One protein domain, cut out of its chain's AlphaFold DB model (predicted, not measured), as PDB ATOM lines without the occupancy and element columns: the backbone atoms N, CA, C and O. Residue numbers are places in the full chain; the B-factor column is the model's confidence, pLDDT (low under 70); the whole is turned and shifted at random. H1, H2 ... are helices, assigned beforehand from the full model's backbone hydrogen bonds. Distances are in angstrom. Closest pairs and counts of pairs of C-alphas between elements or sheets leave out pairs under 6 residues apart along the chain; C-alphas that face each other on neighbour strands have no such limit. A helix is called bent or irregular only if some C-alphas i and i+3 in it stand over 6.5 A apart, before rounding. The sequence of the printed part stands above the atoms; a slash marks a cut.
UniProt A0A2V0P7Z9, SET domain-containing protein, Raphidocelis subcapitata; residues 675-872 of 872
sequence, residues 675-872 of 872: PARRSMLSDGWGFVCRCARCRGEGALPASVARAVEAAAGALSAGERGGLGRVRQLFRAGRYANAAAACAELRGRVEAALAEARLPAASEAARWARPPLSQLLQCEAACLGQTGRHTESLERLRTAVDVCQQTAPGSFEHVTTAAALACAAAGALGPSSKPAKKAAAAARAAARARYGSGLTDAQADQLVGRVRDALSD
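What this domain is: This is residues 675 to 872 of the 872 residues of the protein "SET domain-containing protein" of Raphidocelis subcapitata (UniProt A0A2V0P7Z9). Four helices, H7 to H10, stand side by side in a zigzag, up-and-down bundle; H5 packs beside H7 at one end of it, and H11 crosses H9 and H10 at the other. H3 and H4 pack on H5, H2 and H6 make a small pair, and H1 touches no helix. The printed part has 198 residues with eleven named helices, H1 to H11 in chain order, and no named strand: the class is all helix. It is compact and rounded, with a radius of gyration of the C-alphas of 17.5 A and spans of 46 by 40 by 34 A.

How they stand to each other: Start at H1, residues 675 to 685, which is near H2, residues 692 to 698, and near H3, residues 702 to 713. H2 touches H6, residues 763 to 767; the closest C-alphas, of Gly 696 and Ala 764, are 5.1 A apart. H3 touches residues 745 to 753 alone of H5, residues 735 to 755, opposite ways at a shallow tilt of 20 degrees, closest at C-alphas 704 and 752, 5.1 A. H4, residues 722 to 731, forms a helical hairpin with H5, touching its residues 735 to 742 alone, closest at C-alphas 726 and 738, 5.0 A. H5 touches H7, residues 770 to 785, closest at C-alphas 739 and 779, 4.7 A, with a shallow tilt of 33 degrees, only just short of steep. Three helical hairpins follow: H7 with H8, residues 789 to 806, at 20 degrees, closest at C-alphas 780 and 792, 4.0 A; H8 with H9, residues 811 to 828, at 23 degrees, closest at 803 and 813, 5.1 A; H9 with H10, residues 833 to 850, at 19 degrees, closest at 821 and 838, 4.6 A. H11, residues 856 to 871, touches H10 about perpendicular, at 89 degrees, closest at C-alphas 843 and 859, 5.3 A. Each O i to N i+4 pair is within hydrogen-bond range in the helices other than H4, 4 of 6, and H7, 10 of 12.

Where its parts are: Find C-alpha 675 at (90.231, 20.400, 6.989), where H1 begins. H5 runs 30.0 A from C-alpha 735 at (85.807, 17.664, 36.120), and H8 measures 25.7 A. H4 and H7 are irregular: C-alphas 723 and 726, and C-alphas 771 and 774, are 7.3 A apart. H11 ends at C-alpha 871, (95.794, 3.572, 32.977).

The domain as a whole: The C-alphas farthest apart, of Gly 686 and Ser 831, are 50.6 A apart. The printed part has no cut and no long link. Look for pLDDT under 70 at residues 684, 715 to 724, 760 and 869 to 872.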
ATOM      1  N   PRO A 675      89.093  19.602   7.445       89.19
ATOM      2  CA  PRO A 675      90.231  20.400   6.989       89.19
ATOM      3  C   PRO A 675      91.548  19.916   7.592       89.19
ATOM      4  O   PRO A 675      92.514  19.722   6.858       89.19
ATOM      5  N   ALA A 676      91.560  19.631   8.899       85.12
ATOM      6  CA  ALA A 676      92.734  19.130   9.606       85.12
ATOM      7  C   ALA A 676      93.206  17.792   9.016       85.12
ATOM      8  O   ALA A 676      94.377  17.642   8.670       85.12
ATOM      9  N   ARG A 677      92.284  16.846   8.786       88.25
ATOM     10  CA  ARG A 677      92.611  15.550   8.164       88.25
ATOM     11  C   ARG A 677      93.159  15.692   6.754       88.25
ATOM     12  O   ARG A 677      94.130  15.025   6.406       88.25
ATOM     13  N   ARG A 678      92.547  16.547   5.929       87.94
ATOM     14  CA  ARG A 678      93.026  16.795   4.563       87.94
ATOM     15  C   ARG A 678      94.386  17.478   4.551       87.94
ATOM     16  O   ARG A 678      95.200  17.089   3.722       87.94
ATOM     17  N   SER A 679      94.638  18.423   5.457       84.62
ATOM     18  CA  SER A 679      95.961  19.042   5.601       84.62
ATOM     19  C   SER A 679      96.994  17.983   5.961       84.62
ATOM     20  O   SER A 679      97.941  17.804   5.212       84.62
ATOM     21  N   MET A 680      96.751  17.176   7.002       78.44
ATOM     22  CA  MET A 680      97.677  16.112   7.414       78.44
ATOM     23  C   MET A 680      97.984  15.122   6.282       78.44
ATOM     24  O   MET A 680      99.143  14.777   6.058       78.44
ATOM     25  N   LEU A 681      96.963  14.677   5.542       79.44
ATOM     26  CA  LEU A 681      97.150  13.756   4.417       79.44
ATOM     27  C   LEU A 681      97.871  14.414   3.231       79.44
ATOM     28  O   LEU A 681      98.695  13.778   2.575       79.44
ATOM     29  N   SER A 682      97.590  15.689   2.964       80.69
ATOM     30  CA  SER A 682      98.229  16.450   1.890       80.69
ATOM     31  C   SER A 682      99.689  16.760   2.214       80.69
ATOM     32  O   SER A 682     100.557  16.545   1.372       80.69
ATOM     33  N   ASP A 683      99.978  17.217   3.428       71.44
ATOM     34  CA  ASP A 683     101.330  17.539   3.884       71.44
ATOM     35  C   ASP A 683     102.184  16.270   4.003       71.44
ATOM     36  O   ASP A 683     103.349  16.261   3.605       71.44
ATOM     37  N   GLY A 684     101.582  15.168   4.464       69.25
ATOM     38  CA  GLY A 684     102.262  13.887   4.607       69.25
ATOM     39  C   GLY A 684     102.448  13.113   3.296       69.25
ATOM     40  O   GLY A 684     103.552  12.673   2.987       69.25
ATOM     41  N   TRP A 685     101.399  12.937   2.491       75.06
ATOM     42  CA  TRP A 685     101.408  12.036   1.323       75.06
ATOM     43  C   TRP A 685     101.164  12.747  -0.009       75.06
ATOM     44  O   TRP A 685     101.274  12.121  -1.059       75.06
ATOM     45  N   GLY A 686     100.879  14.050  -0.008       74.19
ATOM     46  CA  GLY A 686     100.696  14.819  -1.241       74.19
ATOM     47  C   GLY A 686      99.357  14.587  -1.944       74.19
ATOM     48  O   GLY A 686      99.249  14.866  -3.137       74.19
ATOM     49  N   PHE A 687      98.330  14.081  -1.247       80.81
ATOM     50  CA  PHE A 687      96.997  13.891  -1.827       80.81
ATOM     51  C   PHE A 687      95.873  14.432  -0.937       80.81
ATOM     52  O   PHE A 687      95.984  14.523   0.283       80.81
ATOM     53  N   VAL A 688      94.741  14.743  -1.569       86.00
ATOM     54  CA  VAL A 688      93.506  15.142  -0.885       86.00
ATOM     55  C   VAL A 688      92.527  13.975  -0.918       86.00
ATOM     56  O   VAL A 688      92.078  13.575  -1.993       86.00
ATOM     57  N   CYS A 689      92.153  13.444   0.249       87.88
ATOM     58  CA  CYS A 689      91.211  12.326   0.322       87.88
ATOM     59  C   CYS A 689      89.798  12.723  -0.155       87.88
ATOM     60  O   CYS A 689      89.238  13.764   0.225       87.88
ATOM     61  N   ARG A 690      89.209  11.845  -0.980       90.69
ATOM     62  CA  ARG A 690      87.866  11.977  -1.574       90.69
ATOM     63  C   ARG A 690      86.958  10.776  -1.266       90.69
ATOM     64  O   ARG A 690      86.015  10.513  -2.008       90.69
ATOM     65  N   CYS A 691      87.240  10.042  -0.186       90.38
ATOM     66  CA  CYS A 691      86.417   8.908   0.243       90.38
ATOM     67  C   CYS A 691      84.970   9.335   0.575       90.38
ATOM     68  O   CYS A 691      84.674  10.527   0.685       90.38
ATOM     69  N   ALA A 692      84.066   8.363   0.761       89.19
ATOM     70  CA  ALA A 692      82.655   8.621   1.085       89.19
ATOM     71  C   ALA A 692      82.489   9.595   2.267       89.19
ATOM     72  O   ALA A 692      81.793  10.597   2.126       89.19
ATOM     73  N   ARG A 693      83.244   9.391   3.355       91.94
ATOM     74  CA  ARG A 693      83.257  10.299   4.511       91.94
ATOM     75  C   ARG A 693      83.699  11.718   4.148       91.94
ATOM     76  O   ARG A 693      83.013  12.670   4.488       91.94
ATOM     77  N   CYS A 694      84.804  11.884   3.419       91.50
ATOM     78  CA  CYS A 694      85.277  13.218   3.025       91.50
ATOM     79  C   CYS A 694      84.310  13.951   2.086       91.50
ATOM     80  O   CYS A 694      84.251  15.178   2.120       91.50
ATOM     81  N   ARG A 695      83.584  13.224   1.224       90.94
ATOM     82  CA  ARG A 695      82.536  13.811   0.374       90.94
ATOM     83  C   ARG A 695      81.316  14.213   1.197       90.94
ATOM     84  O   ARG A 695      80.826  15.318   1.012       90.94
ATOM     85  N   GLY A 696      80.883  13.353   2.116       89.75
ATOM     86  CA  GLY A 696      79.763  13.635   3.009       89.75
ATOM     87  C   GLY A 696      80.022  14.832   3.919       89.75
ATOM     88  O   GLY A 696      79.201  15.738   3.969       89.75
ATOM     89  N   GLU A 697      81.190  14.892   4.564       91.56
ATOM     90  CA  GLU A 697      81.569  16.048   5.388       91.56
ATOM     91  C   GLU A 697      81.738  17.324   4.556       91.56
ATOM     92  O   GLU A 697      81.352  18.399   4.997       91.56
ATOM     93  N   GLY A 698      82.262  17.214   3.330       90.38
ATOM     94  CA  GLY A 698      82.392  18.356   2.422       90.38
ATOM     95  C   GLY A 698      81.058  18.893   1.896       90.38
ATOM     96  O   GLY A 698      81.029  19.999   1.366       90.38
ATOM     97  N   ALA A 699      79.974  18.125   2.033       89.56
ATOM     98  CA  ALA A 699      78.617  18.524   1.673       89.56
ATOM     99  C   ALA A 699      77.808  19.054   2.873       89.56
ATOM    100  O   ALA A 699      76.636  19.394   2.714       89.56
ATOM    101  N   LEU A 700      78.400  19.114   4.074       90.19
ATOM    102  CA  LEU A 700      77.728  19.665   5.248       90.19
ATOM    103  C   LEU A 700      77.500  21.179   5.092       90.19
ATOM    104  O   LEU A 700      78.372  21.883   4.577       90.19
ATOM    105  N   PRO A 701      76.372  21.715   5.595       92.00
ATOM    106  CA  PRO A 701      76.175  23.157   5.692       92.00
ATOM    107  C   PRO A 701      77.294  23.824   6.496       92.00
ATOM    108  O   PRO A 701      77.782  23.270   7.483       92.00
ATOM    109  N   ALA A 702      77.661  25.049   6.116       91.56
ATOM    110  CA  ALA A 702      78.777  25.767   6.733       91.56
ATOM    111  C   ALA A 702      78.611  25.966   8.254       91.56
ATOM    112  O   ALA A 702      79.603  25.976   8.979       91.56
ATOM    113  N   SER A 703      77.375  26.103   8.752       91.31
ATOM    114  CA  SER A 703      77.087  26.164  10.193       91.31
ATOM    115  C   SER A 703      77.482  24.870  10.911       91.31
ATOM    116  O   SER A 703      78.174  24.926  11.926       91.31
ATOM    117  N   VAL A 704      77.113  23.716  10.349       92.06
ATOM    118  CA  VAL A 704      77.442  22.389  10.887       92.06
ATOM    119  C   VAL A 704      78.945  22.136  10.813       92.06
ATOM    120  O   VAL A 704      79.541  21.748  11.813       92.06
ATOM    121  N   ALA A 705      79.574  22.400   9.665       91.50
ATOM    122  CA  ALA A 705      81.011  22.195   9.485       91.50
ATOM    123  C   ALA A 705      81.836  23.001  10.505       91.50
ATOM    124  O   ALA A 705      82.687  22.434  11.188       91.50
ATOM    125  N   ARG A 706      81.511  24.289  10.703       90.81
ATOM    126  CA  ARG A 706      82.170  25.133  11.718       90.81
ATOM    127  C   ARG A 706      81.949  24.630  13.143       90.81
ATOM    128  O   ARG A 706      82.873  24.685  13.949       90.81
ATOM    129  N   ALA A 707      80.747  24.149  13.466       91.19
ATOM    130  CA  ALA A 707      80.467  23.587  14.786       91.19
ATOM    131  C   ALA A 707      81.295  22.316  15.043       91.19
ATOM    132  O   ALA A 707      81.879  22.173  16.116       91.19
ATOM    133  N   VAL A 708      81.393  21.428  14.046       90.62
ATOM    134  CA  VAL A 708      82.206  20.202  14.111       90.62
ATOM    135  C   VAL A 708      83.690  20.533  14.249       90.62
ATOM    136  O   VAL A 708      84.361  19.954  15.097       90.62
ATOM    137  N   GLU A 709      84.207  21.482  13.466       88.69
ATOM    138  CA  GLU A 709      85.600  21.936  13.560       88.69
ATOM    139  C   GLU A 709      85.922  22.542  14.928       88.69
ATOM    140  O   GLU A 709      86.957  22.222  15.506       88.69
ATOM    141  N   ALA A 710      85.026  23.362  15.483       84.38
ATOM    142  CA  ALA A 710      85.201  23.921  16.821       84.38
ATOM    143  C   ALA A 710      85.192  22.834  17.912       84.38
ATOM    144  O   ALA A 710      85.987  22.897  18.851       84.38
ATOM    145  N   ALA A 711      84.312  21.835  17.789       85.69
ATOM    146  CA  ALA A 711      84.200  20.734  18.741       85.69
ATOM    147  C   ALA A 711      85.399  19.773  18.679       85.69
ATOM    148  O   ALA A 711      85.959  19.448  19.723       85.69
ATOM    149  N   ALA A 712      85.814  19.360  17.477       81.56
ATOM    150  CA  ALA A 712      86.986  18.506  17.269       81.56
ATOM    151  C   ALA A 712      88.276  19.236  17.655       81.56
ATOM    152  O   ALA A 712      89.131  18.685  18.342       81.56
ATOM    153  N   GLY A 713      88.359  20.520  17.289       75.00
ATOM    154  CA  GLY A 713      89.456  21.390  17.663       75.00
ATOM    155  C   GLY A 713      89.674  21.387  19.167       75.00
ATOM    156  O   GLY A 713      90.806  21.229  19.579       75.00
ATOM    157  N   ALA A 714      88.633  21.473  20.002       71.06
ATOM    158  CA  ALA A 714      88.742  21.672  21.457       71.06
ATOM    159  C   ALA A 714      89.705  20.739  22.237       71.06
ATOM    160  O   ALA A 714      90.020  21.039  23.390       71.06
ATOM    161  N   LEU A 715      90.166  19.636  21.639       63.62
ATOM    162  CA  LEU A 715      91.106  18.676  22.220       63.62
ATOM    163  C   LEU A 715      92.510  18.666  21.562       63.62
ATOM    164  O   LEU A 715      93.464  18.193  22.188       63.62
ATOM    165  N   SER A 716      92.688  19.242  20.368       58.41
ATOM    166  CA  SER A 716      93.899  19.119  19.532       58.41
ATOM    167  C   SER A 716      94.898  20.289  19.710       58.41
ATOM    168  O   SER A 716      94.933  21.228  18.929       58.41
ATOM    169  N   ALA A 717      95.710  20.216  20.775       45.19
ATOM    170  CA  ALA A 717      96.971  20.932  21.097       45.19
ATOM    171  C   ALA A 717      97.228  22.409  20.654       45.19
ATOM    172  O   ALA A 717      97.506  22.707  19.498       45.19
ATOM    173  N   GLY A 718      97.372  23.292  21.661       43.34
ATOM    174  CA  GLY A 718      98.086  24.583  21.624       43.34
ATOM    175  C   GLY A 718      97.566  25.578  22.680       43.34
ATOM    176  O   GLY A 718      96.365  25.801  22.758       43.34
ATOM    177  N   GLU A 719      98.441  26.195  23.492       37.41
ATOM    178  CA  GLU A 719      98.076  27.152  24.570       37.41
ATOM    179  C   GLU A 719      97.535  28.510  24.073       37.41
ATOM    180  O   GLU A 719      97.185  29.375  24.873       37.41
ATOM    181  N   ARG A 720      97.438  28.724  22.755       39.38
ATOM    182  CA  ARG A 720      96.988  29.994  22.167       39.38
ATOM    183  C   ARG A 720      95.881  29.757  21.145       39.38
ATOM    184  O   ARG A 720      96.110  29.725  19.943       39.38
ATOM    185  N   GLY A 721      94.673  29.568  21.661       34.62
ATOM    186  CA  GLY A 721      93.423  29.431  20.913       34.62
ATOM    187  C   GLY A 721      92.356  28.791  21.801       34.62
ATOM    188  O   GLY A 721      92.703  28.112  22.763       34.62
ATOM    189  N   GLY A 722      91.062  28.987  21.512       48.16
ATOM    190  CA  GLY A 722      89.927  28.542  22.359       48.16
ATOM    191  C   GLY A 722      89.903  27.050  22.764       48.16
ATOM    192  O   GLY A 722      89.133  26.660  23.638       48.16
ATOM    193  N   LEU A 723      90.800  26.252  22.181       49.28
ATOM    194  CA  LEU A 723      91.174  24.862  22.445       49.28
ATOM    195  C   LEU A 723      91.830  24.553  23.814       49.28
ATOM    196  O   LEU A 723      92.054  23.392  24.139       49.28
ATOM    197  N   GLY A 724      92.156  25.544  24.646       61.03
ATOM    198  CA  GLY A 724      92.801  25.292  25.947       61.03
ATOM    199  C   GLY A 724      91.851  24.862  27.074       61.03
ATOM    200  O   GLY A 724      92.278  24.217  28.031       61.03
ATOM    201  N   ARG A 725      90.558  25.207  26.988       73.38
ATOM    202  CA  ARG A 725      89.669  25.261  28.165       73.38
ATOM    203  C   ARG A 725      89.313  23.894  28.750       73.38
ATOM    204  O   ARG A 725      89.435  23.723  29.957       73.38
ATOM    205  N   VAL A 726      88.882  22.924  27.937       78.38
ATOM    206  CA  VAL A 726      88.515  21.580  28.436       78.38
ATOM    207  C   VAL A 726      89.730  20.911  29.075       78.38
ATOM    208  O   VAL A 726      89.661  20.449  30.212       78.38
ATOM    209  N   ARG A 727      90.874  20.946  28.383       75.88
ATOM    210  CA  ARG A 727      92.138  20.379  28.866       75.88
ATOM    211  C   ARG A 727      92.646  21.078  30.131       75.88
ATOM    212  O   ARG A 727      93.120  20.403  31.041       75.88
ATOM    213  N   GLN A 728      92.529  22.404  30.212       79.75
ATOM    214  CA  GLN A 728      92.876  23.183  31.403       79.75
ATOM    215  C   GLN A 728      91.979  22.820  32.590       79.75
ATOM    216  O   GLN A 728      92.488  22.570  33.678       79.75
ATOM    217  N   LEU A 729      90.659  22.757  32.387       86.12
ATOM    218  CA  LEU A 729      89.706  22.375  33.432       86.12
ATOM    219  C   LEU A 729      89.967  20.950  33.923       86.12
ATOM    220  O   LEU A 729      89.968  20.723  35.129       86.12
ATOM    221  N   PHE A 730      90.247  20.020  33.007       84.25
ATOM    222  CA  PHE A 730      90.602  18.644  33.342       84.25
ATOM    223  C   PHE A 730      91.883  18.576  34.185       84.25
ATOM    224  O   PHE A 730      91.875  17.996  35.265       84.25
ATOM    225  N   ARG A 731      92.966  19.234  33.741       83.94
ATOM    226  CA  ARG A 731      94.245  19.295  34.475       83.94
ATOM    227  C   ARG A 731      94.125  19.974  35.839       83.94
ATOM    228  O   ARG A 731      94.841  19.610  36.760       83.94
ATOM    229  N   ALA A 732      93.217  20.936  35.967       88.62
ATOM    230  CA  ALA A 732      92.915  21.604  37.228       88.62
ATOM    231  C   ALA A 732      91.975  20.792  38.145       88.62
ATOM    232  O   ALA A 732      91.503  21.328  39.143       88.62
ATOM    233  N   GLY A 733      91.627  19.545  37.793       90.38
ATOM    234  CA  GLY A 733      90.705  18.703  38.565       90.38
ATOM    235  C   GLY A 733      89.248  19.184  38.559       90.38
ATOM    236  O   GLY A 733      88.416  18.690  39.316       90.38
ATOM    237  N   ARG A 734      88.894  20.151  37.702       93.31
ATOM    238  CA  ARG A 734      87.545  20.736  37.605       93.31
ATOM    239  C   ARG A 734      86.662  19.915  36.665       93.31
ATOM    240  O   ARG A 734      86.165  20.424  35.657       93.31
ATOM    241  N   TYR A 735      86.460  18.641  36.998       93.50
ATOM    242  CA  TYR A 735      85.807  17.664  36.120       93.50
ATOM    243  C   TYR A 735      84.363  18.029  35.751       93.50
ATOM    244  O   TYR A 735      83.987  17.908  34.590       93.50
ATOM    245  N   ALA A 736      83.564  18.560  36.683       94.19
ATOM    246  CA  ALA A 736      82.193  18.989  36.383       94.19
ATOM    247  C   ALA A 736      82.151  20.106  35.322       94.19
ATOM    248  O   ALA A 736      81.354  20.061  34.385       94.19
ATOM    249  N   ASN A 737      83.055  21.086  35.429       92.69
ATOM    250  CA  ASN A 737      83.178  22.174  34.460       92.69
ATOM    251  C   ASN A 737      83.706  21.673  33.110       92.69
ATOM    252  O   ASN A 737      83.254  22.151  32.071       92.69
ATOM    253  N   ALA A 738      84.650  20.727  33.116       90.25
ATOM    254  CA  ALA A 738      85.160  20.105  31.896       90.25
ATOM    255  C   ALA A 738      84.054  19.321  31.167       90.25
ATOM    256  O   ALA A 738      83.856  19.527  29.972       90.25
ATOM    257  N   ALA A 739      83.264  18.517  31.892       92.44
ATOM    258  CA  ALA A 739      82.106  17.808  31.343       92.44
ATOM    259  C   ALA A 739      81.077  18.772  30.736       92.44
ATOM    260  O   ALA A 739      80.616  18.552  29.618       92.44
ATOM    261  N   ALA A 740      80.752  19.865  31.438       92.88
ATOM    262  CA  ALA A 740      79.827  20.881  30.938       92.88
ATOM    263  C   ALA A 740      80.338  21.545  29.648       92.88
ATOM    264  O   ALA A 740      79.566  21.728  28.710       92.88
ATOM    265  N   ALA A 741      81.637  21.846  29.567       90.38
ATOM    266  CA  ALA A 741      82.247  22.400  28.360       90.38
ATOM    267  C   ALA A 741      82.197  21.412  27.176       90.38
ATOM    268  O   ALA A 741      81.893  21.818  26.054       90.38
ATOM    269  N   CYS A 742      82.431  20.115  27.412       90.62
ATOM    270  CA  CYS A 742      82.258  19.089  26.379       90.62
ATOM    271  C   CYS A 742      80.800  18.987  25.909       90.62
ATOM    272  O   CYS A 742      80.535  18.974  24.703       90.62
ATOM    273  N   ALA A 743      79.853  18.959  26.851       92.25
ATOM    274  CA  ALA A 743      78.425  18.893  26.558       92.25
ATOM    275  C   ALA A 743      77.944  20.111  25.756       92.25
ATOM    276  O   ALA A 743      77.156  19.954  24.825       92.25
ATOM    277  N   GLU A 744      78.450  21.307  26.071       91.75
ATOM    278  CA  GLU A 744      78.162  22.543  25.340       91.75
ATOM    279  C   GLU A 744      78.630  22.455  23.879       91.75
ATOM    280  O   GLU A 744      77.854  22.717  22.961       91.75
ATOM    281  N   LEU A 745      79.879  22.037  23.645       89.31
ATOM    282  CA  LEU A 745      80.439  21.887  22.297       89.31
ATOM    283  C   LEU A 745      79.669  20.853  21.469       89.31
ATOM    284  O   LEU A 745      79.303  21.123  20.325       89.31
ATOM    285  N   ARG A 746      79.361  19.696  22.062       91.25
ATOM    286  CA  ARG A 746      78.534  18.663  21.431       91.25
ATOM    287  C   ARG A 746      77.123  19.178  21.137       91.25
ATOM    288  O   ARG A 746      76.603  18.949  20.048       91.25
ATOM    289  N   GLY A 747      76.520  19.901  22.079       91.69
ATOM    290  CA  GLY A 747      75.194  20.502  21.935       91.69
ATOM    291  C   GLY A 747      75.117  21.490  20.774       91.69
ATOM    292  O   GLY A 747      74.143  21.467  20.030       91.69
ATOM    293  N   ARG A 748      76.168  22.290  20.545       91.56
ATOM    294  CA  ARG A 748      76.257  23.192  19.380       91.56
ATOM    295  C   ARG A 748      76.240  22.436  18.051       91.56
ATOM    296  O   ARG A 748      75.623  22.905  17.100       91.56
ATOM    297  N   VAL A 749      76.891  21.272  17.978       91.25
ATOM    298  CA  VAL A 749      76.877  20.437  16.765       91.25
ATOM    299  C   VAL A 749      75.489  19.850  16.523       91.25
ATOM    300  O   VAL A 749      74.976  19.949  15.412       91.25
ATOM    301  N   GLU A 750      74.856  19.291  17.556       90.06
ATOM    302  CA  GLU A 750      73.502  18.732  17.438       90.06
ATOM    303  C   GLU A 750      72.458  19.814  17.109       90.06
ATOM    304  O   GLU A 750      71.593  19.594  16.263       90.06
ATOM    305  N   ALA A 751      72.577  21.013  17.692       91.69
ATOM    306  CA  ALA A 751      71.732  22.158  17.353       91.69
ATOM    307  C   ALA A 751      71.910  22.575  15.884       91.69
ATOM    308  O   ALA A 751      70.924  22.705  15.161       91.69
ATOM    309  N   ALA A 752      73.154  22.688  15.408       92.06
ATOM    310  CA  ALA A 752      73.430  23.017  14.011       92.06
ATOM    311  C   ALA A 752      72.884  21.953  13.040       92.06
ATOM    312  O   ALA A 752      72.376  22.294  11.971       92.06
ATOM    313  N   LEU A 753      72.965  20.665  13.397       89.12
ATOM    314  CA  LEU A 753      72.382  19.569  12.613       89.12
ATOM    315  C   LEU A 753      70.850  19.665  12.549       89.12
ATOM    316  O   LEU A 753      70.271  19.467  11.477       89.12
ATOM    317  N   ALA A 754      70.205  19.990  13.675       88.81
ATOM    318  CA  ALA A 754      68.759  20.167  13.757       88.81
ATOM    319  C   ALA A 754      68.281  21.376  12.934       88.81
ATOM    320  O   ALA A 754      67.340  21.252  12.148       88.81
ATOM    321  N   GLU A 755      68.964  22.518  13.043       91.50
ATOM    322  CA  GLU A 755      68.686  23.732  12.259       91.50
ATOM    323  C   GLU A 755      68.849  23.499  10.755       91.50
ATOM    324  O   GLU A 755      68.027  23.946   9.955       91.50
ATOM    325  N   ALA A 756      69.875  22.736  10.369       87.75
ATOM    326  CA  ALA A 756      70.109  22.328   8.989       87.75
ATOM    327  C   ALA A 756      69.047  21.357   8.439       87.75
ATOM    328  O   ALA A 756      69.089  21.023   7.253       87.75
ATOM    329  N   ARG A 757      68.114  20.882   9.281       87.12
ATOM    330  CA  ARG A 757      67.073  19.895   8.944       87.12
ATOM    331  C   ARG A 757      67.644  18.630   8.296       87.12
ATOM    332  O   ARG A 757      66.983  17.994   7.475       87.12
ATOM    333  N   LEU A 758      68.870  18.253   8.663       80.19
ATOM    334  CA  LEU A 758      69.480  17.015   8.192       80.19
ATOM    335  C   LEU A 758      68.847  15.843   8.952       80.19
ATOM    336  O   LEU A 758      68.932  15.804  10.181       80.19
ATOM    337  N   PRO A 759      68.237  14.855   8.268       75.19
ATOM    338  CA  PRO A 759      67.704  13.685   8.952       75.19
ATOM    339  C   PRO A 759      68.815  12.997   9.745       75.19
ATOM    340  O   PRO A 759      69.889  12.738   9.198       75.19
ATOM    341  N   ALA A 760      68.560  12.640  11.005       69.25
ATOM    342  CA  ALA A 760      69.561  12.001  11.869       69.25
ATOM    343  C   ALA A 760      70.108  10.675  11.296       69.25
ATOM    344  O   ALA A 760      71.225  10.272  11.612       69.25
ATOM    345  N   ALA A 761      69.328  10.008  10.438       71.50
ATOM    346  CA  ALA A 761      69.710   8.784   9.733       71.50
ATOM    347  C   ALA A 761      70.449   9.031   8.401       71.50
ATOM    348  O   ALA A 761      70.935   8.077   7.791       71.50
ATOM    349  N   SER A 762      70.527  10.283   7.936       80.00
ATOM    350  CA  SER A 762      71.202  10.627   6.684       80.00
ATOM    351  C   SER A 762      72.701  10.342   6.764       80.00
ATOM    352  O   SER A 762      73.330  10.432   7.821       80.00
ATOM    353  N   GLU A 763      73.296  10.023   5.616       79.25
ATOM    354  CA  GLU A 763      74.739   9.800   5.525       79.25
ATOM    355  C   GLU A 763      75.529  11.063   5.915       79.25
ATOM    356  O   GLU A 763      76.544  10.972   6.600       79.25
ATOM    357  N   ALA A 764      75.018  12.247   5.564       75.00
ATOM    358  CA  ALA A 764      75.610  13.529   5.938       75.00
ATOM    359  C   ALA A 764      75.650  13.726   7.464       75.00
ATOM    360  O   ALA A 764      76.716  13.990   8.019       75.00
ATOM    361  N   ALA A 765      74.526  13.516   8.161       78.06
ATOM    362  CA  ALA A 765      74.476  13.618   9.622       78.06
ATOM    363  C   ALA A 765      75.370  12.571  10.304       78.06
ATOM    364  O   ALA A 765      76.027  12.865  11.303       78.06
ATOM    365  N   ARG A 766      75.458  11.359   9.736       86.69
ATOM    366  CA  ARG A 766      76.377  10.321  10.221       86.69
ATOM    367  C   ARG A 766      77.824  10.801  10.188       86.69
ATOM    368  O   ARG A 766      78.534  10.593  11.163       86.69
ATOM    369  N   TRP A 767      78.259  11.444   9.104       89.56
ATOM    370  CA  TRP A 767      79.647  11.881   8.954       89.56
ATOM    371  C   TRP A 767      80.031  13.110   9.790       89.56
ATOM    372  O   TRP A 767      81.220  13.363   9.957       89.56
ATOM    373  N   ALA A 768      79.071  13.815  10.396       88.31
ATOM    374  CA  ALA A 768      79.349  14.897  11.346       88.31
ATOM    375  C   ALA A 768      79.778  14.403  12.746       88.31
ATOM    376  O   ALA A 768      80.347  15.166  13.522       88.31
ATOM    377  N   ARG A 769      79.513  13.133  13.086       88.31
ATOM    378  CA  ARG A 769      79.730  12.568  14.432       88.31
ATOM    379  C   ARG A 769      81.130  12.009  14.725       88.31
ATOM    380  O   ARG A 769      81.546  12.121  15.874       88.31
ATOM    381  N   PRO A 770      81.872  11.411  13.773       89.81
ATOM    382  CA  PRO A 770      83.193  10.854  14.046       89.81
ATOM    383  C   PRO A 770      84.190  11.835  14.666       89.81
ATOM    384  O   PRO A 770      84.880  11.420  15.588       89.81
ATOM    385  N   PRO A 771      84.227  13.129  14.285       88.19
ATOM    386  CA  PRO A 771      85.106  14.087  14.955       88.19
ATOM    387  C   PRO A 771      84.756  14.384  16.427       88.19
ATOM    388  O   PRO A 771      85.483  15.097  17.108       88.19
ATOM    389  N   LEU A 772      83.633  13.861  16.935       88.19
ATOM    390  CA  LEU A 772      83.195  14.031  18.323       88.19
ATOM    391  C   LEU A 772      83.583  12.853  19.228       88.19
ATOM    392  O   LEU A 772      83.291  12.901  20.422       88.19
ATOM    393  N   SER A 773      84.197  11.784  18.706       88.38
ATOM    394  CA  SER A 773      84.491  10.573  19.492       88.38
ATOM    395  C   SER A 773      85.382  10.862  20.704       88.38
ATOM    396  O   SER A 773      85.044  10.454  21.816       88.38
ATOM    397  N   GLN A 774      86.459  11.631  20.524       83.81
ATOM    398  CA  GLN A 774      87.351  12.034  21.614       83.81
ATOM    399  C   GLN A 774      86.650  12.957  22.620       83.81
ATOM    400  O   GLN A 774      86.863  12.841  23.827       83.81
ATOM    401  N   LEU A 775      85.757  13.833  22.147       87.12
ATOM    402  CA  LEU A 775      84.956  14.706  23.009       87.12
ATOM    403  C   LEU A 775      84.006  13.900  23.896       87.12
ATOM    404  O   LEU A 775      83.928  14.156  25.095       87.12
ATOM    405  N   LEU A 776      83.343  12.887  23.331       92.25
ATOM    406  CA  LEU A 776      82.488  11.957  24.070       92.25
ATOM    407  C   LEU A 776      83.282  11.158  25.111       92.25
ATOM    408  O   LEU A 776      82.812  10.993  26.234       92.25
ATOM    409  N   GLN A 777      84.483  10.686  24.763       89.44
ATOM    410  CA  GLN A 777      85.373   9.990  25.701       89.44
ATOM    411  C   GLN A 777      85.799  10.911  26.855       89.44
ATOM    412  O   GLN A 777      85.726  10.517  28.020       89.44
ATOM    413  N   CYS A 778      86.179  12.156  26.552       88.38
ATOM    414  CA  CYS A 778      86.565  13.149  27.553       88.38
ATOM    415  C   CYS A 778      85.393  13.518  28.479       88.38
ATOM    416  O   CYS A 778      85.546  13.523  29.702       88.38
ATOM    417  N   GLU A 779      84.207  13.768  27.912       92.94
ATOM    418  CA  GLU A 779      82.972  14.017  28.666       92.94
ATOM    419  C   GLU A 779      82.671  12.846  29.607       92.94
ATOM    420  O   GLU A 779      82.425  13.053  30.796       92.94
ATOM    421  N   ALA A 780      82.767  11.611  29.108       94.44
ATOM    422  CA  ALA A 780      82.529  10.418  29.907       94.44
ATOM    423  C   ALA A 780      83.505  10.274  31.076       94.44
ATOM    424  O   ALA A 780      83.073   9.964  32.190       94.44
ATOM    425  N   ALA A 781      84.798  10.504  30.835       90.50
ATOM    426  CA  ALA A 781      85.822  10.447  31.871       90.50
ATOM    427  C   ALA A 781      85.528  11.470  32.979       90.50
ATOM    428  O   ALA A 781      85.502  11.117  34.158       90.50
ATOM    429  N   CYS A 782      85.205  12.712  32.603       92.56
ATOM    430  CA  CYS A 782      84.843  13.765  33.551       92.56
ATOM    431  C   CYS A 782      83.582  13.419  34.357       92.56
ATOM    432  O   CYS A 782      83.567  13.571  35.576       92.56
ATOM    433  N   LEU A 783      82.531  12.925  33.693       94.88
ATOM    434  CA  LEU A 783      81.287  12.514  34.348       94.88
ATOM    435  C   LEU A 783      81.527  11.384  35.355       94.88
ATOM    436  O   LEU A 783      81.005  11.441  36.469       94.88
ATOM    437  N   GLY A 784      82.369  10.409  34.998       92.31
ATOM    438  CA  GLY A 784      82.768   9.316  35.884       92.31
ATOM    439  C   GLY A 784      83.429   9.810  37.173       92.31
ATOM    440  O   GLY A 784      83.041   9.366  38.250       92.31
ATOM    441  N   GLN A 785      84.335  10.790  37.078       91.56
ATOM    442  CA  GLN A 785      84.989  11.410  38.244       91.56
ATOM    443  C   GLN A 785      84.020  12.188  39.147       91.56
ATOM    444  O   GLN A 785      84.279  12.374  40.330       91.56
ATOM    445  N   THR A 786      82.883  12.635  38.606       93.44
ATOM    446  CA  THR A 786      81.830  13.329  39.373       93.44
ATOM    447  C   THR A 786      80.752  12.394  39.937       93.44
ATOM    448  O   THR A 786      79.748  12.872  40.455       93.44
ATOM    449  N   GLY A 787      80.904  11.071  39.798       92.81
ATOM    450  CA  GLY A 787      79.901  10.084  40.227       92.81
ATOM    451  C   GLY A 787      78.691   9.945  39.289       92.81
ATOM    452  O   GLY A 787      77.778   9.163  39.551       92.81
ATOM    453  N   ARG A 788      78.669  10.657  38.152       95.31
ATOM    454  CA  ARG A 788      77.585  10.617  37.147       95.31
ATOM    455  C   ARG A 788      77.759   9.434  36.190       95.31
ATOM    456  O   ARG A 788      77.883   9.591  34.973       95.31
ATOM    457  N   HIS A 789      77.795   8.225  36.747       94.19
ATOM    458  CA  HIS A 789      78.162   7.013  36.013       94.19
ATOM    459  C   HIS A 789      77.197   6.665  34.874       94.19
ATOM    460  O   HIS A 789      77.651   6.297  33.796       94.19
ATOM    461  N   THR A 790      75.884   6.826  35.058       95.19
ATOM    462  CA  THR A 790      74.892   6.522  34.008       95.19
ATOM    463  C   THR A 790      75.146   7.325  32.733       95.19
ATOM    464  O   THR A 790      75.172   6.769  31.638       95.19
ATOM    465  N   GLU A 791      75.402   8.623  32.883       96.06
ATOM    466  CA  GLU A 791      75.678   9.517  31.760       96.06
ATOM    467  C   GLU A 791      77.051   9.231  31.149       96.06
ATOM    468  O   GLU A 791      77.186   9.199  29.929       96.06
ATOM    469  N   SER A 792      78.057   8.937  31.980       95.75
ATOM    470  CA  SER A 792      79.378   8.492  31.517       95.75
ATOM    471  C   SER A 792      79.277   7.262  30.599       95.75
ATOM    472  O   SER A 792      79.819   7.259  29.489       95.75
ATOM    473  N   LEU A 793      78.505   6.247  31.005       96.62
ATOM    474  CA  LEU A 793      78.282   5.033  30.215       96.62
ATOM    475  C   LEU A 793      77.536   5.308  28.904       96.62
ATOM    476  O   LEU A 793      77.840   4.687  27.885       96.62
ATOM    477  N   GLU A 794      76.584   6.243  28.900       96.38
ATOM    478  CA  GLU A 794      75.877   6.667  27.687       96.38
ATOM    479  C   GLU A 794      76.830   7.322  26.671       96.38
ATOM    480  O   GLU A 794      76.801   6.985  25.479       96.38
ATOM    481  N   ARG A 795      77.725   8.209  27.134       96.50
ATOM    482  CA  ARG A 795      78.726   8.867  26.274       96.50
ATOM    483  C   ARG A 795      79.722   7.867  25.698       96.50
ATOM    484  O   ARG A 795      79.945   7.876  24.487       96.50
ATOM    485  N   LEU A 796      80.250   6.956  26.519       96.19
ATOM    486  CA  LEU A 796      81.156   5.899  26.053       96.19
ATOM    487  C   LEU A 796      80.477   4.978  25.042       96.19
ATOM    488  O   LEU A 796      81.061   4.670  24.008       96.19
ATOM    489  N   ARG A 797      79.226   4.577  25.288       96.88
ATOM    490  CA  ARG A 797      78.470   3.754  24.337       96.88
ATOM    491  C   ARG A 797      78.290   4.461  22.995       96.88
ATOM    492  O   ARG A 797      78.511   3.848  21.957       96.88
ATOM    493  N   THR A 798      77.957   5.749  23.024       95.38
ATOM    494  CA  THR A 798      77.846   6.565  21.808       95.38
ATOM    495  C   THR A 798      79.183   6.634  21.065       95.38
ATOM    496  O   THR A 798      79.221   6.469  19.847       95.38
ATOM    497  N   ALA A 799      80.296   6.813  21.783       94.06
ATOM    498  CA  ALA A 799      81.630   6.833  21.190       94.06
ATOM    499  C   ALA A 799      82.013   5.481  20.556       94.06
ATOM    500  O   ALA A 799      82.559   5.464  19.449       94.06
ATOM    501  N   VAL A 800      81.677   4.351  21.198       95.81
ATOM    502  CA  VAL A 800      81.858   3.004  20.623       95.81
ATOM    503  C   VAL A 800      81.069   2.864  19.324       95.81
ATOM    504  O   VAL A 800      81.643   2.461  18.313       95.81
ATOM    505  N   ASP A 801      79.790   3.248  19.320       94.06
ATOM    506  CA  ASP A 801      78.925   3.146  18.139       94.06
ATOM    507  C   ASP A 801      79.470   3.993  16.969       94.06
ATOM    508  O   ASP A 801      79.487   3.543  15.820       94.06
ATOM    509  N   VAL A 802      79.984   5.194  17.256       92.31
ATOM    510  CA  VAL A 802      80.641   6.068  16.269       92.31
ATOM    511  C   VAL A 802      81.899   5.414  15.688       92.31
ATOM    512  O   VAL A 802      82.073   5.384  14.463       92.31
ATOM    513  N   CYS A 803      82.757   4.845  16.538       91.94
ATOM    514  CA  CYS A 803      83.968   4.152  16.101       91.94
ATOM    515  C   CYS A 803      83.634   2.916  15.256       91.94
ATOM    516  O   CYS A 803      84.216   2.724  14.188       91.94
ATOM    517  N   GLN A 804      82.652   2.119  15.684       92.69
ATOM    518  CA  GLN A 804      82.198   0.921  14.978       92.69
ATOM    519  C   GLN A 804      81.658   1.242  13.577       92.69
ATOM    520  O   GLN A 804      81.894   0.484  12.638       92.69
ATOM    521  N   GLN A 805      80.946   2.362  13.421       89.62
ATOM    522  CA  GLN A 805      80.400   2.793  12.129       89.62
ATOM    523  C   GLN A 805      81.457   3.399  11.198       89.62
ATOM    524  O   GLN A 805      81.307   3.322   9.978       89.62
ATOM    525  N   THR A 806      82.504   4.009  11.756       89.88
ATOM    526  CA  THR A 806      83.505   4.759  10.981       89.88
ATOM    527  C   THR A 806      84.710   3.908  10.611       89.88
ATOM    528  O   THR A 806      85.130   3.892   9.456       89.88
ATOM    529  N   ALA A 807      85.285   3.223  11.596       90.69
ATOM    530  CA  ALA A 807      86.510   2.448  11.464       90.69
ATOM    531  C   ALA A 807      86.484   1.266  12.451       90.69
ATOM    532  O   ALA A 807      87.196   1.277  13.458       90.69
ATOM    533  N   PRO A 808      85.652   0.240  12.192       92.00
ATOM    534  CA  PRO A 808      85.553  -0.910  13.080       92.00
ATOM    535  C   PRO A 808      86.916  -1.591  13.232       92.00
ATOM    536  O   PRO A 808      87.641  -1.781  12.263       92.00
ATOM    537  N   GLY A 809      87.281  -1.936  14.464       89.19
ATOM    538  CA  GLY A 809      88.574  -2.560  14.784       89.19
ATOM    539  C   GLY A 809      89.771  -1.599  14.789       89.19
ATOM    540  O   GLY A 809      90.902  -2.044  15.000       89.19
ATOM    541  N   SER A 810      89.556  -0.291  14.592       88.00
ATOM    542  CA  SER A 810      90.593   0.711  14.858       88.00
ATOM    543  C   SER A 810      91.069   0.627  16.310       88.00
ATOM    544  O   SER A 810      90.366   0.108  17.179       88.00
ATOM    545  N   PHE A 811      92.268   1.143  16.582       83.38
ATOM    546  CA  PHE A 811      92.768   1.196  17.953       83.38
ATOM    547  C   PHE A 811      91.791   1.959  18.859       83.38
ATOM    548  O   PHE A 811      91.377   1.423  19.878       83.38
ATOM    549  N   GLU A 812      91.296   3.116  18.408       84.38
ATOM    550  CA  GLU A 812      90.289   3.905  19.127       84.38
ATOM    551  C   GLU A 812      88.987   3.134  19.405       84.38
ATOM    552  O   GLU A 812      88.403   3.259  20.480       84.38
ATOM    553  N   HIS A 813      88.535   2.289  18.474       91.12
ATOM    554  CA  HIS A 813      87.370   1.435  18.707       91.12
ATOM    555  C   HIS A 813      87.612   0.456  19.863       91.12
ATOM    556  O   HIS A 813      86.743   0.281  20.715       91.12
ATOM    557  N   VAL A 814      88.793  -0.172  19.901       90.56
ATOM    558  CA  VAL A 814      89.158  -1.130  20.953       90.56
ATOM    559  C   VAL A 814      89.341  -0.425  22.295       90.56
ATOM    560  O   VAL A 814      88.778  -0.887  23.286       90.56
ATOM    561  N   THR A 815      90.054   0.703  22.334       88.50
ATOM    562  CA  THR A 815      90.287   1.467  23.571       88.50
ATOM    563  C   THR A 815      88.984   2.010  24.154       88.50
ATOM    564  O   THR A 815      88.716   1.833  25.341       88.50
ATOM    565  N   THR A 816      88.114   2.587  23.320       91.38
ATOM    566  CA  THR A 816      86.819   3.128  23.761       91.38
ATOM    567  C   THR A 816      85.900   2.024  24.281       91.38
ATOM    568  O   THR A 816      85.229   2.192  25.301       91.38
ATOM    569  N   ALA A 817      85.879   0.863  23.616       95.50
ATOM    570  CA  ALA A 817      85.076  -0.270  24.065       95.50
ATOM    571  C   ALA A 817      85.622  -0.890  25.364       95.50
ATOM    572  O   ALA A 817      84.834  -1.274  26.231       95.50
ATOM    573  N   ALA A 818      86.949  -0.928  25.537       93.75
ATOM    574  CA  ALA A 818      87.591  -1.329  26.789       93.75
ATOM    575  C   ALA A 818      87.228  -0.375  27.941       93.75
ATOM    576  O   ALA A 818      86.841  -0.834  29.018       93.75
ATOM    577  N   ALA A 819      87.264   0.940  27.695       92.31
ATOM    578  CA  ALA A 819      86.863   1.958  28.664       92.31
ATOM    579  C   ALA A 819      85.388   1.808  29.075       92.31
ATOM    580  O   ALA A 819      85.080   1.831  30.267       92.31
ATOM    581  N   LEU A 820      84.481   1.561  28.119       95.94
ATOM    582  CA  LEU A 820      83.070   1.275  28.404       95.94
ATOM    583  C   LEU A 820      82.900   0.028  29.283       95.94
ATOM    584  O   LEU A 820      82.131   0.055  30.243       95.94
ATOM    585  N   ALA A 821      83.599  -1.065  28.961       95.12
ATOM    586  CA  ALA A 821      83.537  -2.305  29.735       95.12
ATOM    587  C   ALA A 821      84.048  -2.110  31.169       95.12
ATOM    588  O   ALA A 821      83.396  -2.557  32.114       95.12
ATOM    589  N   CYS A 822      85.163  -1.396  31.332       92.75
ATOM    590  CA  CYS A 822      85.741  -1.084  32.635       92.75
ATOM    591  C   CYS A 822      84.814  -0.190  33.470       92.75
ATOM    592  O   CYS A 822      84.468  -0.553  34.595       92.75
ATOM    593  N   ALA A 823      84.333   0.918  32.898       92.75
ATOM    594  CA  ALA A 823      83.421   1.834  33.577       92.75
ATOM    595  C   ALA A 823      82.111   1.140  33.987       92.75
ATOM    596  O   ALA A 823      81.622   1.345  35.097       92.75
ATOM    597  N   ALA A 824      81.551   0.281  33.125       95.12
ATOM    598  CA  ALA A 824      80.311  -0.432  33.421       95.12
ATOM    599  C   ALA A 824      80.499  -1.471  34.534       95.12
ATOM    600  O   ALA A 824      79.644  -1.587  35.412       95.12
ATOM    601  N   ALA A 825      81.614  -2.208  34.515       94.06
ATOM    602  CA  ALA A 825      81.939  -3.172  35.560       94.06
ATOM    603  C   ALA A 825      82.193  -2.488  36.912       94.06
ATOM    604  O   ALA A 825      81.710  -2.983  37.927       94.06
ATOM    605  N   GLY A 826      82.893  -1.347  36.919       92.75
ATOM    606  CA  GLY A 826      83.169  -0.575  38.133       92.75
ATOM    607  C   GLY A 826      81.921   0.071  38.739       92.75
ATOM    608  O   GLY A 826      81.721  -0.009  39.944       92.75
ATOM    609  N   ALA A 827      81.052   0.663  37.914       92.38
ATOM    610  CA  ALA A 827      79.876   1.389  38.401       92.38
ATOM    611  C   ALA A 827      78.674   0.491  38.744       92.38
ATOM    612  O   ALA A 827      77.904   0.813  39.643       92.38
ATOM    613  N   LEU A 828      78.468  -0.605  38.001       93.75
ATOM    614  CA  LEU A 828      77.253  -1.435  38.095       93.75
ATOM    615  C   LEU A 828      77.533  -2.873  38.554       93.75
ATOM    616  O   LEU A 828      76.607  -3.675  38.677       93.75
ATOM    617  N   GLY A 829      78.802  -3.228  38.756       92.88
ATOM    618  CA  GLY A 829      79.251  -4.593  39.000       92.88
ATOM    619  C   GLY A 829      79.388  -5.419  37.706       92.88
ATOM    620  O   GLY A 829      78.578  -5.286  36.776       92.88
ATOM    621  N   PRO A 830      80.373  -6.336  37.634       92.12
ATOM    622  CA  PRO A 830      80.695  -7.097  36.418       92.12
ATOM    623  C   PRO A 830      79.576  -8.054  35.979       92.12
ATOM    624  O   PRO A 830      79.435  -8.363  34.796       92.12
ATOM    625  N   SER A 831      78.741  -8.503  36.919       93.94
ATOM    626  CA  SER A 831      77.637  -9.434  36.654       93.94
ATOM    627  C   SER A 831      76.382  -8.764  36.083       93.94
ATOM    628  O   SER A 831      75.479  -9.472  35.618       93.94
ATOM    629  N   SER A 832      76.315  -7.428  36.094       96.06
ATOM    630  CA  SER A 832      75.158  -6.673  35.611       96.06
ATOM    631  C   SER A 832      74.951  -6.840  34.100       96.06
ATOM    632  O   SER A 832      75.893  -7.015  33.321       96.06
ATOM    633  N   LYS A 833      73.692  -6.778  33.648       95.44
ATOM    634  CA  LYS A 833      73.351  -6.875  32.216       95.44
ATOM    635  C   LYS A 833      74.053  -5.793  31.368       95.44
ATOM    636  O   LYS A 833      74.567  -6.149  30.304       95.44
ATOM    637  N   PRO A 834      74.132  -4.515  31.797       93.12
ATOM    638  CA  PRO A 834      74.886  -3.495  31.067       93.12
ATOM    639  C   PRO A 834      76.392  -3.781  30.998       93.12
ATOM    640  O   PRO A 834      76.961  -3.659  29.914       93.12
ATOM    641  N   ALA A 835      77.025  -4.238  32.089       94.38
ATOM    642  CA  ALA A 835      78.450  -4.587  32.091       94.38
ATOM    643  C   ALA A 835      78.760  -5.765  31.155       94.38
ATOM    644  O   ALA A 835      79.683  -5.687  30.346       94.38
ATOM    645  N   LYS A 836      77.925  -6.814  31.159       96.44
ATOM    646  CA  LYS A 836      78.049  -7.944  30.217       96.44
ATOM    647  C   LYS A 836      77.928  -7.504  28.757       96.44
ATOM    648  O   LYS A 836      78.671  -7.986  27.901       96.44
ATOM    649  N   LYS A 837      77.016  -6.571  28.460       96.38
ATOM    650  CA  LYS A 837      76.855  -6.009  27.110       96.38
ATOM    651  C   LYS A 837      78.079  -5.188  26.692       96.38
ATOM    652  O   LYS A 837      78.527  -5.317  25.556       96.38
ATOM    653  N   ALA A 838      78.631  -4.386  27.601       96.31
ATOM    654  CA  ALA A 838      79.849  -3.621  27.363       96.31
ATOM    655  C   ALA A 838      81.067  -4.531  27.112       96.31
ATOM    656  O   ALA A 838      81.781  -4.339  26.132       96.31
ATOM    657  N   ALA A 839      81.243  -5.586  27.916       96.31
ATOM    658  CA  ALA A 839      82.290  -6.589  27.705       96.31
ATOM    659  C   ALA A 839      82.133  -7.323  26.359       96.31
ATOM    660  O   ALA A 839      83.107  -7.561  25.648       96.31
ATOM    661  N   ALA A 840      80.901  -7.647  25.948       97.12
ATOM    662  CA  ALA A 840      80.646  -8.219  24.624       97.12
ATOM    663  C   ALA A 840      81.040  -7.263  23.480       97.12
ATOM    664  O   ALA A 840      81.629  -7.712  22.496       97.12
ATOM    665  N   ALA A 841      80.773  -5.960  23.620       96.69
ATOM    666  CA  ALA A 841      81.199  -4.951  22.650       96.69
ATOM    667  C   ALA A 841      82.734  -4.833  22.580       96.69
ATOM    668  O   ALA A 841      83.292  -4.828  21.483       96.69
ATOM    669  N   ALA A 842      83.425  -4.841  23.725       96.75
ATOM    670  CA  ALA A 842      84.888  -4.838  23.780       96.75
ATOM    671  C   ALA A 842      85.501  -6.070  23.094       96.75
ATOM    672  O   ALA A 842      86.404  -5.940  22.266       96.75
ATOM    673  N   ARG A 843      84.946  -7.264  23.339       96.56
ATOM    674  CA  ARG A 843      85.366  -8.496  22.648       96.56
ATOM    675  C   ARG A 843      85.110  -8.441  21.143       96.56
ATOM    676  O   ARG A 843      85.942  -8.907  20.366       96.56
ATOM    677  N   ALA A 844      83.986  -7.869  20.709       95.38
ATOM    678  CA  ALA A 844      83.699  -7.679  19.287       95.38
ATOM    679  C   ALA A 844      84.706  -6.719  18.626       95.38
ATOM    680  O   ALA A 844      85.207  -7.014  17.539       95.38
ATOM    681  N   ALA A 845      85.062  -5.621  19.302       94.06
ATOM    682  CA  ALA A 845      86.096  -4.694  18.848       94.06
ATOM    683  C   ALA A 845      87.469  -5.379  18.731       94.06
ATOM    684  O   ALA A 845      88.129  -5.255  17.697       94.06
ATOM    685  N   ALA A 846      87.856  -6.165  19.740       93.31
ATOM    686  CA  ALA A 846      89.094  -6.941  19.730       93.31
ATOM    687  C   ALA A 846      89.122  -7.962  18.580       93.31
ATOM    688  O   ALA A 846      90.104  -8.041  17.849       93.31
ATOM    689  N   ARG A 847      88.028  -8.693  18.338       93.50
ATOM    690  CA  ARG A 847      87.923  -9.634  17.207       93.50
ATOM    691  C   ARG A 847      88.019  -8.953  15.846       93.50
ATOM    692  O   ARG A 847      88.612  -9.516  14.929       93.50
ATOM    693  N   ALA A 848      87.469  -7.749  15.705       91.44
ATOM    694  CA  ALA A 848      87.599  -6.979  14.471       91.44
ATOM    695  C   ALA A 848      89.062  -6.588  14.188       91.44
ATOM    696  O   ALA A 848      89.481  -6.598  13.034       91.44
ATOM    697  N   ARG A 849      89.843  -6.288  15.236       90.31
ATOM    698  CA  ARG A 849      91.252  -5.879  15.133       90.31
ATOM    699  C   ARG A 849      92.223  -7.058  15.011       90.31
ATOM    700  O   ARG A 849      93.045  -7.102  14.100       90.31
ATOM    701  N   TYR A 850      92.116  -8.020  15.919       88.75
ATOM    702  CA  TYR A 850      93.080  -9.110  16.111       88.75
ATOM    703  C   TYR A 850      92.644 -10.426  15.444       88.75
ATOM    704  O   TYR A 850      93.443 -11.341  15.258       88.75
ATOM    705  N   GLY A 851      91.391 -10.521  15.000       88.75
ATOM    706  CA  GLY A 851      90.873 -11.654  14.237       88.75
ATOM    707  C   GLY A 851      89.672 -12.329  14.890       88.75
ATOM    708  O   GLY A 851      89.558 -12.448  16.110       88.75
ATOM    709  N   SER A 852      88.769 -12.829  14.047       86.44
ATOM    710  CA  SER A 852      87.509 -13.442  14.475       86.44
ATOM    711  C   SER A 852      87.675 -14.781  15.199       86.44
ATOM    712  O   SER A 852      86.742 -15.222  15.859       86.44
ATOM    713  N   GLY A 853      88.841 -15.427  15.082       86.75
ATOM    714  CA  GLY A 853      89.135 -16.722  15.704       86.75
ATOM    715  C   GLY A 853      89.459 -16.668  17.202       86.75
ATOM    716  O   GLY A 853      89.722 -17.713  17.788       86.75
ATOM    717  N   LEU A 854      89.469 -15.485  17.826       91.81
ATOM    718  CA  LEU A 854      89.741 -15.349  19.258       91.81
ATOM    719  C   LEU A 854      88.606 -15.922  20.112       91.81
ATOM    720  O   LEU A 854      87.432 -15.557  19.945       91.81
ATOM    721  N   THR A 855      88.974 -16.741  21.099       94.75
ATOM    722  CA  THR A 855      88.052 -17.135  22.172       94.75
ATOM    723  C   THR A 855      87.676 -15.919  23.020       94.75
ATOM    724  O   THR A 855      88.357 -14.893  22.992       94.75
ATOM    725  N   ASP A 856      86.582 -16.013  23.779       95.12
ATOM    726  CA  ASP A 856      86.177 -14.939  24.695       95.12
ATOM    727  C   ASP A 856      87.302 -14.587  25.681       95.12
ATOM    728  O   ASP A 856      87.667 -13.422  25.782       95.12
ATOM    729  N   ALA A 857      87.932 -15.596  26.294       94.75
ATOM    730  CA  ALA A 857      89.039 -15.403  27.231       94.75
ATOM    731  C   ALA A 857      90.257 -14.714  26.591       94.75
ATOM    732  O   ALA A 857      90.861 -13.831  27.194       94.75
ATOM    733  N   GLN A 858      90.612 -15.082  25.353       94.25
ATOM    734  CA  GLN A 858      91.709 -14.431  24.629       94.25
ATOM    735  C   GLN A 858      91.378 -12.975  24.290       94.25
ATOM    736  O   GLN A 858      92.232 -12.100  24.426       94.25
ATOM    737  N   ALA A 859      90.147 -12.703  23.850       94.88
ATOM    738  CA  ALA A 859      89.702 -11.346  23.561       94.88
ATOM    739  C   ALA A 859      89.692 -10.479  24.831       94.88
ATOM    740  O   ALA A 859      90.200  -9.362  24.794       94.88
ATOM    741  N   ASP A 860      89.197 -11.011  25.953       93.88
ATOM    742  CA  ASP A 860      89.202 -10.328  27.251       93.88
ATOM    743  C   ASP A 860      90.633 -10.032  27.729       93.88
ATOM    744  O   ASP A 860      90.904  -8.932  28.207       93.88
ATOM    745  N   GLN A 861      91.580 -10.958  27.527       92.75
ATOM    746  CA  GLN A 861      92.988 -10.732  27.863       92.75
ATOM    747  C   GLN A 861      93.611  -9.593  27.039       92.75
ATOM    748  O   GLN A 861      94.338  -8.768  27.592       92.75
ATOM    749  N   LEU A 862      93.330  -9.519  25.733       90.31
ATOM    750  CA  LEU A 862      93.831  -8.435  24.876       90.31
ATOM    751  C   LEU A 862      93.203  -7.090  25.247       90.31
ATOM    752  O   LEU A 862      93.918  -6.103  25.372       90.31
ATOM    753  N   VAL A 863      91.889  -7.062  25.487       91.06
ATOM    754  CA  VAL A 863      91.181  -5.871  25.983       91.06
ATOM    755  C   VAL A 863      91.760  -5.406  27.322       91.06
ATOM    756  O   VAL A 863      91.959  -4.208  27.512       91.06
ATOM    757  N   GLY A 864      92.073  -6.339  28.227       88.38
ATOM    758  CA  GLY A 864      92.713  -6.050  29.512       88.38
ATOM    759  C   GLY A 864      94.073  -5.377  29.350       88.38
ATOM    760  O   GLY A 864      94.285  -4.313  29.916       88.38
ATOM    761  N   ARG A 865      94.949  -5.919  28.495       85.50
ATOM    762  CA  ARG A 865      96.255  -5.302  28.194       85.50
ATOM    763  C   ARG A 865      96.124  -3.896  27.602       85.50
ATOM    764  O   ARG A 865      96.895  -3.013  27.956       85.50
ATOM    765  N   VAL A 866      95.139  -3.679  26.721       82.06
ATOM    766  CA  VAL A 866      94.856  -2.340  26.175       82.06
ATOM    767  C   VAL A 866      94.430  -1.374  27.269       82.06
ATOM    768  O   VAL A 866      94.898  -0.243  27.288       82.06
ATOM    769  N   ARG A 867      93.560  -1.809  28.181       81.00
ATOM    770  CA  ARG A 867      93.129  -1.003  29.328       81.00
ATOM    771  C   ARG A 867      94.304  -0.645  30.238       81.00
ATOM    772  O   ARG A 867      94.408   0.507  30.644       81.00
ATOM    773  N   ASP A 868      95.143  -1.619  30.574       76.94
ATOM    774  CA  ASP A 868      96.232  -1.423  31.535       76.94
ATOM    775  C   ASP A 868      97.216  -0.362  31.020       76.94
ATOM    776  O   ASP A 868      97.537   0.575  31.739       76.94
ATOM    777  N   ALA A 869      97.544  -0.395  29.728       66.56
ATOM    778  CA  ALA A 869      98.405   0.607  29.098       66.56
ATOM    779  C   ALA A 869      97.781   2.002  28.902       66.56
ATOM    780  O   ALA A 869      98.480   2.912  28.474       66.56
ATOM    781  N   LEU A 870      96.472   2.165  29.119       62.62
ATOM    782  CA  LEU A 870      95.805   3.476  29.135       62.62
ATOM    783  C   LEU A 870      95.648   4.033  30.554       62.62
ATOM    784  O   LEU A 870      95.194   5.166  30.712       62.62
ATOM    785  N   SER A 871      95.880   3.192  31.566       53.09
ATOM    786  CA  SER A 871      95.794   3.572  32.977       53.09
ATOM    787  C   SER A 871      97.106   4.189  33.468       53.09
ATOM    788  O   SER A 871      97.061   5.041  34.357       53.09
ATOM    789  N   ASP A 872      98.225   3.762  32.872       31.81
ATOM    790  CA  ASP A 872      99.542   4.412  32.918       31.81
ATOM    791  C   ASP A 872      99.563   5.670  32.030       31.81
ATOM    792  O   ASP A 872     100.175   6.682  32.452       31.81
TER     793      ASP A 872